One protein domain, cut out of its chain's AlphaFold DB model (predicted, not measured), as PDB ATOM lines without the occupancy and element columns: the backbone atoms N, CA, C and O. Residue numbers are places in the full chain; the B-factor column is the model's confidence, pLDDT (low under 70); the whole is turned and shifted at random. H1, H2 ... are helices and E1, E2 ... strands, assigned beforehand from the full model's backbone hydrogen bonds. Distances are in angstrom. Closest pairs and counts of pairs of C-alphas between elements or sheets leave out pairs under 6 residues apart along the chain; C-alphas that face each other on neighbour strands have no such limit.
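What this domain is: This is residues 126 to 180 of the 222 residues of an uncharacterized protein of Blastocystis hominis (UniProt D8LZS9). The domain is a slim rod built round one long strand, E2, with E1 alongside it on one side and E3 and E4 one after the other along its other side. The short helix H1 sits in the connection from E1 to E2, and residues 126 to 139, with no named element, fold back on themselves before E1. The printed part has 55 residues, with E1, H1, E2, E3 and E4 in chain order; the class is mostly strand and the branched sheet is antiparallel. It is only just loose, close to compact, with a radius of gyration of the C-alphas of 12.4 A and spans of 43 by 15 by 12 A.

Where its parts are: E2, residues 151 to 162, measures 31.9 A from C-alpha 151 at (206.148, 194.097, 80.714) to C-alpha 162 at (199.317, 223.442, 91.304). E1 is residues 140 to 144, 13.2 A; H1 is residues 145 to 148, 5.5 A; E3 is residues 165 to 168, 10.2 A. E4, residues 172 to 177, 16.3 A, ends at C-alpha 177 (202.651, 191.590, 79.994).

How they stand to each other: E2 pairs in a staggered way: with E4 over residues 151 to 156, with E1 over 154 to 158 and with E3 over 159 to 162. E1 and E2 are antiparallel at 162 degrees, with N 141 and O 157 at 2.8 A, within hydrogen-bond range. The hairpin E2 and E3 has N 162 and O 165 at 2.8 A. E2 and E4 are antiparallel at 160 degrees, with N 172 and O 156 at 2.8 A. E1 and E3 are apart. H1 is on the sheet at a height of 5.3 A, only just over E2, on which 3 of its 4 C-alphas fall; the closest C-alphas, of Cys 145 and Gly 153, are 5.2 A apart. H1 is too short for an O i to N i+4 pair; its one O i to N i+3 pair is within range.

The domain as a whole: The farthest C-alphas, of Glu 163 and Ala 179, are 42.6 A apart. The printed part has no cut, and the four links between named elements are tight. Mean pLDDT of the printed part is 94.6, and no printed residue is under 70.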
ATOM      1  N   CYS A 126     206.757 217.634  91.721       96.44
ATOM      2  CA  CYS A 126     205.932 216.531  92.172       96.44
ATOM      3  C   CYS A 126     206.805 215.566  92.971       96.44
ATOM      4  O   CYS A 126     207.846 215.121  92.477       96.44
ATOM      5  N   GLU A 127     206.384 215.246  94.193       95.56
ATOM      6  CA  GLU A 127     207.084 214.283  95.045       95.56
ATOM      7  C   GLU A 127     207.039 212.865  94.446       95.56
ATOM      8  O   GLU A 127     206.109 212.548  93.702       95.56
ATOM      9  N   PRO A 128     208.026 211.998  94.732       96.19
ATOM     10  CA  PRO A 128     208.043 210.639  94.205       96.19
ATOM     11  C   PRO A 128     206.761 209.855  94.524       96.19
ATOM     12  O   PRO A 128     206.289 209.860  95.659       96.19
ATOM     13  N   ASP A 129     206.229 209.141  93.530       94.19
ATOM     14  CA  ASP A 129     205.062 208.265  93.677       94.19
ATOM     15  C   ASP A 129     205.276 206.962  92.890       94.19
ATOM     16  O   ASP A 129     205.271 206.928  91.651       94.19
ATOM     17  N   GLY A 130     205.516 205.873  93.623       91.44
ATOM     18  CA  GLY A 130     205.874 204.577  93.055       91.44
ATOM     19  C   GLY A 130     207.169 204.646  92.240       91.44
ATOM     20  O   GLY A 130     208.235 204.935  92.775       91.44
ATOM     21  N   LEU A 131     207.078 204.356  90.938       92.38
ATOM     22  CA  LEU A 131     208.213 204.426  90.004       92.38
ATOM     23  C   LEU A 131     208.405 205.818  89.383       92.38
ATOM     24  O   LEU A 131     209.409 206.048  88.708       92.38
ATOM     25  N   PHE A 132     207.462 206.743  89.579       94.69
ATOM     26  CA  PHE A 132     207.628 208.121  89.132       94.69
ATOM     27  C   PHE A 132     208.503 208.865  90.139       94.69
ATOM     28  O   PHE A 132     208.111 209.088  91.282       94.69
ATOM     29  N   MET A 133     209.710 209.227  89.709       94.81
ATOM     30  CA  MET A 133     210.655 209.996  90.516       94.81
ATOM     31  C   MET A 133     210.248 211.469  90.600       94.81
ATOM     32  O   MET A 133     209.407 211.948  89.837       94.81
ATOM     33  N   ARG A 134     210.905 212.200  91.506       96.50
ATOM     34  CA  ARG A 134     210.779 213.654  91.625       96.50
ATOM     35  C   ARG A 134     210.923 214.314  90.257       96.50
ATOM     36  O   ARG A 134     211.922 214.109  89.572       96.50
ATOM     37  N   THR A 135     209.914 215.086  89.877       96.81
ATOM     38  CA  THR A 135     209.810 215.665  88.536       96.81
ATOM     39  C   THR A 135     209.386 217.118  88.637       96.81
ATOM     40  O   THR A 135     208.497 217.464  89.412       96.81
ATOM     41  N   THR A 136     210.032 217.976  87.856       96.81
ATOM     42  CA  THR A 136     209.741 219.407  87.821       96.81
ATOM     43  C   THR A 136     208.364 219.675  87.212       96.81
ATOM     44  O   THR A 136     207.998 219.105  86.180       96.81
ATOM     45  N   ALA A 137     207.606 220.580  87.825       96.56
ATOM     46  CA  ALA A 137     206.324 221.043  87.315       96.56
ATOM     47  C   ALA A 137     206.465 221.638  85.904       96.56
ATOM     48  O   ALA A 137     207.411 222.364  85.604       96.56
ATOM     49  N   GLY A 138     205.515 221.302  85.032       93.94
ATOM     50  CA  GLY A 138     205.550 221.601  83.601       93.94
ATOM     51  C   GLY A 138     206.193 220.505  82.743       93.94
ATOM     52  O   GLY A 138     206.190 220.633  81.523       93.94
ATOM     53  N   THR A 139     206.712 219.426  83.342       96.19
ATOM     54  CA  THR A 139     207.334 218.309  82.609       96.19
ATOM     55  C   THR A 139     206.606 216.982  82.832       96.19
ATOM     56  O   THR A 139     205.908 216.790  83.831       96.19
ATOM     57  N   THR A 140     206.758 216.057  81.883       96.81
ATOM     58  CA  THR A 140     206.177 214.710  81.943       96.81
ATOM     59  C   THR A 140     207.249 213.705  82.332       96.81
ATOM     60  O   THR A 140     208.270 213.591  81.657       96.81
ATOM     61  N   ALA A 141     206.999 212.939  83.390       96.88
ATOM     62  CA  ALA A 141     207.815 211.787  83.732       96.88
ATOM     63  C   ALA A 141     207.384 210.578  82.910       96.88
ATOM     64  O   ALA A 141     206.191 210.298  82.783       96.88
ATOM     65  N   VAL A 142     208.363 209.847  82.389       96.19
ATOM     66  CA  VAL A 142     208.153 208.646  81.583       96.19
ATOM     67  C   VAL A 142     208.893 207.497  82.240       96.19
ATOM     68  O   VAL A 142     210.083 207.606  82.525       96.19
ATOM     69  N   ILE A 143     208.194 206.389  82.463       95.19
ATOM     70  CA  ILE A 143     208.784 205.149  82.955       95.19
ATOM     71  C   ILE A 143     208.660 204.059  81.895       95.19
ATOM     72  O   ILE A 143     207.633 203.932  81.220       95.19
ATOM     73  N   ASP A 144     209.711 203.256  81.768       95.88
ATOM     74  CA  ASP A 144     209.684 202.052  80.949       95.88
ATOM     75  C   ASP A 144     208.986 200.927  81.721       95.88
ATOM     76  O   ASP A 144     209.302 200.661  82.884       95.88
ATOM     77  N   CYS A 145     208.019 200.263  81.089       95.12
ATOM     78  CA  CYS A 145     207.297 199.162  81.716       95.12
ATOM     79  C   CYS A 145     208.211 197.978  82.059       95.12
ATOM     80  O   CYS A 145     207.881 197.235  82.981       95.12
ATOM     81  N   ALA A 146     209.368 197.842  81.404       94.19
ATOM     82  CA  ALA A 146     210.372 196.840  81.750       94.19
ATOM     83  C   ALA A 146     210.877 196.982  83.199       94.19
ATOM     84  O   ALA A 146     211.260 195.995  83.823       94.19
ATOM     85  N   LEU A 147     210.803 198.184  83.790       92.06
ATOM     86  CA  LEU A 147     211.125 198.402  85.208       92.06
ATOM     87  C   LEU A 147     210.163 197.666  86.154       92.06
ATOM     88  O   LEU A 147     210.496 197.431  87.311       92.06
ATOM     89  N   LYS A 148     208.978 197.275  85.668       89.62
ATOM     90  CA  LYS A 148     208.010 196.433  86.389       89.62
ATOM     91  C   LYS A 148     208.231 194.933  86.148       89.62
ATOM     92  O   LYS A 148     207.392 194.128  86.543       89.62
ATOM     93  N   GLY A 149     209.322 194.549  85.482       91.38
ATOM     94  CA  GLY A 149     209.641 193.169  85.119       91.38
ATOM     95  C   GLY A 149     209.225 192.832  83.686       91.38
ATOM     96  O   GLY A 149     209.524 193.571  82.755       91.38
ATOM     97  N   SER A 150     208.530 191.706  83.493       94.06
ATOM     98  CA  SER A 150     208.155 191.167  82.172       94.06
ATOM     99  C   SER A 150     206.989 191.913  81.513       94.06
ATOM    100  O   SER A 150     205.988 191.305  81.123       94.06
ATOM    101  N   TYR A 151     207.108 193.231  81.385       96.69
ATOM    102  CA  TYR A 151     206.148 194.097  80.714       96.69
ATOM    103  C   TYR A 151     206.836 194.920  79.626       96.69
ATOM    104  O   TYR A 151     207.997 195.293  79.754       96.69
ATOM    105  N   VAL A 152     206.093 195.234  78.567       95.19
ATOM    106  CA  VAL A 152     206.543 196.094  77.464       95.19
ATOM    107  C   VAL A 152     205.595 197.277  77.337       95.19
ATOM    108  O   VAL A 152     204.381 197.135  77.506       95.19
ATOM    109  N   GLY A 153     206.161 198.441  77.035       95.25
ATOM    110  CA  GLY A 153     205.441 199.693  76.842       95.25
ATOM    111  C   GLY A 153     206.026 200.816  77.688       95.25
ATOM    112  O   GLY A 153     207.104 200.682  78.266       95.25
ATOM    113  N   LYS A 154     205.302 201.928  77.765       95.88
ATOM    114  CA  LYS A 154     205.676 203.086  78.579       95.88
ATOM    115  C   LYS A 154     204.475 203.569  79.371       95.88
ATOM    116  O   LYS A 154     203.337 203.470  78.901       95.88
ATOM    117  N   GLN A 155     204.740 204.113  80.550       95.94
ATOM    118  CA  GLN A 155     203.774 204.925  81.275       95.94
ATOM    119  C   GLN A 155     204.298 206.335  81.443       95.94
ATOM    120  O   GLN A 155     205.491 206.551  81.631       95.94
ATOM    121  N   GLU A 156     203.379 207.283  81.396       95.94
ATOM    122  CA  GLU A 156     203.682 208.701  81.439       95.94
ATOM    123  C   GLU A 156     202.804 209.380  82.474       95.94
ATOM    124  O   GLU A 156     201.656 208.981  82.702       95.94
ATOM    125  N   ARG A 157     203.340 210.413  83.114       96.81
ATOM    126  CA  ARG A 157     202.599 211.220  84.074       96.81
ATOM    127  C   ARG A 157     203.079 212.658  84.005       96.81
ATOM    128  O   ARG A 157     204.266 212.924  84.165       96.81
ATOM    129  N   LEU A 158     202.162 213.585  83.753       96.88
ATOM    130  CA  LEU A 158     202.463 215.015  83.767       96.88
ATOM    131  C   LEU A 158     202.577 215.500  85.216       96.88
ATOM    132  O   LEU A 158     201.660 215.279  86.010       96.88
ATOM    133  N   CYS A 159     203.664 216.195  85.543       97.31
ATOM    134  CA  CYS A 159     203.743 217.014  86.742       97.31
ATOM    135  C   CYS A 159     203.227 218.417  86.409       97.31
ATOM    136  O   CYS A 159     203.870 219.157  85.664       97.31
ATOM    137  N   LYS A 160     202.049 218.791  86.909       96.44
ATOM    138  CA  LYS A 160     201.447 220.110  86.666       96.44
ATOM    139  C   LYS A 160     201.803 221.056  87.811       96.44
ATOM    140  O   LYS A 160     201.899 220.616  88.947       96.44
ATOM    141  N   LEU A 161     201.974 222.346  87.533       95.12
ATOM    142  CA  LEU A 161     202.050 223.353  88.593       95.12
ATOM    143  C   LEU A 161     200.646 223.548  89.196       95.12
ATOM    144  O   LEU A 161     199.717 223.929  88.481       95.12
ATOM    145  N   GLY A 162     200.497 223.212  90.474       91.94
ATOM    146  CA  GLY A 162     199.317 223.442  91.304       91.94
ATOM    147  C   GLY A 162     199.535 224.575  92.311       91.94
ATOM    148  O   GLY A 162     200.530 225.298  92.243       91.94
ATOM    149  N   GLU A 163     198.615 224.724  93.264       87.69
ATOM    150  CA  GLU A 163     198.607 225.840  94.230       87.69
ATOM    151  C   GLU A 163     199.725 225.749  95.279       87.69
ATOM    152  O   GLU A 163     200.137 226.756  95.845       87.69
ATOM    153  N   ASN A 164     200.242 224.544  95.529       85.69
ATOM    154  CA  ASN A 164     201.271 224.298  96.543       85.69
ATOM    155  C   ASN A 164     202.590 223.770  95.954       85.69
ATOM    156  O   ASN A 164     203.424 223.231  96.687       85.69
ATOM    157  N   GLY A 165     202.800 223.926  94.643       91.25
ATOM    158  CA  GLY A 165     203.981 223.425  93.937       91.25
ATOM    159  C   GLY A 165     203.613 222.461  92.813       91.25
ATOM    160  O   GLY A 165     202.747 222.768  92.005       91.25
ATOM    161  N   GLY A 166     204.303 221.325  92.699       94.81
ATOM    162  CA  GLY A 166     204.010 220.338  91.659       94.81
ATOM    163  C   GLY A 166     202.961 219.318  92.103       94.81
ATOM    164  O   GLY A 166     203.060 218.739  93.180       94.81
ATOM    165  N   GLU A 167     201.987 219.057  91.239       95.56
ATOM    166  CA  GLU A 167     200.932 218.070  91.437       95.56
ATOM    167  C   GLU A 167     200.874 217.075  90.282       95.56
ATOM    168  O   GLU A 167     200.734 217.417  89.098       95.56
ATOM    169  N   TRP A 168     200.947 215.799  90.642       96.81
ATOM    170  CA  TRP A 168     200.867 214.723  89.678       96.81
ATOM    171  C   TRP A 168     199.483 214.626  89.039       96.81
ATOM    172  O   TRP A 168     198.476 214.445  89.720       96.81
ATOM    173  N   GLN A 169     199.446 214.618  87.711       96.62
ATOM    174  CA  GLN A 169     198.234 214.309  86.960       96.62
ATOM    175  C   GLN A 169     197.989 212.798  86.883       96.62
ATOM    176  O   GLN A 169     198.802 211.980  87.328       96.62
ATOM    177  N   LYS A 170     196.846 212.405  86.316       94.50
ATOM    178  CA  LYS A 170     196.523 210.993  86.099       94.50
ATOM    179  C   LYS A 170     197.563 210.357  85.172       94.50
ATOM    180  O   LYS A 170     197.866 210.905  84.116       94.50
ATOM    181  N   ALA A 171     198.089 209.201  85.571       94.06
ATOM    182  CA  ALA A 171     199.014 208.445  84.737       94.06
ATOM    183  C   ALA A 171     198.313 207.910  83.476       94.06
ATOM    184  O   ALA A 171     197.152 207.489  83.521       94.06
ATOM    185  N   SER A 172     199.043 207.896  82.367       93.31
ATOM    186  CA  SER A 172     198.637 207.356  81.069       93.31
ATOM    187  C   SER A 172     199.683 206.375  80.535       93.31
ATOM    188  O   SER A 172     200.733 206.166  81.142       93.31
ATOM    189  N   GLY A 173     199.398 205.753  79.391       92.50
ATOM    190  CA  GLY A 173     200.257 204.734  78.787       92.50
ATOM    191  C   GLY A 173     199.859 203.307  79.168       92.50
ATOM    192  O   GLY A 173     198.998 203.080  80.020       92.50
ATOM    193  N   VAL A 174     200.461 202.333  78.488       92.19
ATOM    194  CA  VAL A 174     200.076 200.918  78.565       92.19
ATOM    195  C   VAL A 174     201.308 200.078  78.866       92.19
ATOM    196  O   VAL A 174     202.292 200.143  78.136       92.19
ATOM    197  N   CYS A 175     201.219 199.254  79.910       94.19
ATOM    198  CA  CYS A 175     202.160 198.166  80.157       94.19
ATOM    199  C   CYS A 175     201.482 196.839  79.819       94.19
ATOM    200  O   CYS A 175     200.585 196.407  80.543       94.19
ATOM    201  N   MET A 176     201.910 196.185  78.739       93.69
ATOM    202  CA  MET A 176     201.419 194.855  78.373       93.69
ATOM    203  C   MET A 176     202.352 193.773  78.924       93.69
ATOM    204  O   MET A 176     203.562 193.871  78.712       93.69
ATOM    205  N   PRO A 177     201.834 192.731  79.600       95.94
ATOM    206  CA  PRO A 177     202.651 191.590  79.994       95.94
ATOM    207  C   PRO A 177     203.258 190.907  78.764       95.94
ATOM    208  O   PRO A 177     202.539 190.585  77.816       95.94
ATOM    209  N   VAL A 178     204.555 190.599  78.799       95.00
ATOM    210  CA  VAL A 178     205.247 189.865  77.722       95.00
ATOM    211  C   VAL A 178     204.561 188.525  77.451       95.00
ATOM    212  O   VAL A 178     204.375 188.153  76.297       95.00
ATOM    213  N   ALA A 179     204.102 187.826  78.495       94.00
ATOM    214  CA  ALA A 179     203.378 186.562  78.356       94.00
ATOM    215  C   ALA A 179     202.099 186.697  77.508       94.00
ATOM    216  O   ALA A 179     201.823 185.836  76.676       94.00
ATOM    217  N   LEU A 180     201.350 187.795  77.667       94.25
ATOM    218  CA  LEU A 180     200.156 188.067  76.863       94.25
ATOM    219  C   LEU A 180     200.530 188.274  75.391       94.25
ATOM    220  O   LEU A 180     199.883 187.715  74.512       94.25
TER     221      LEU A 180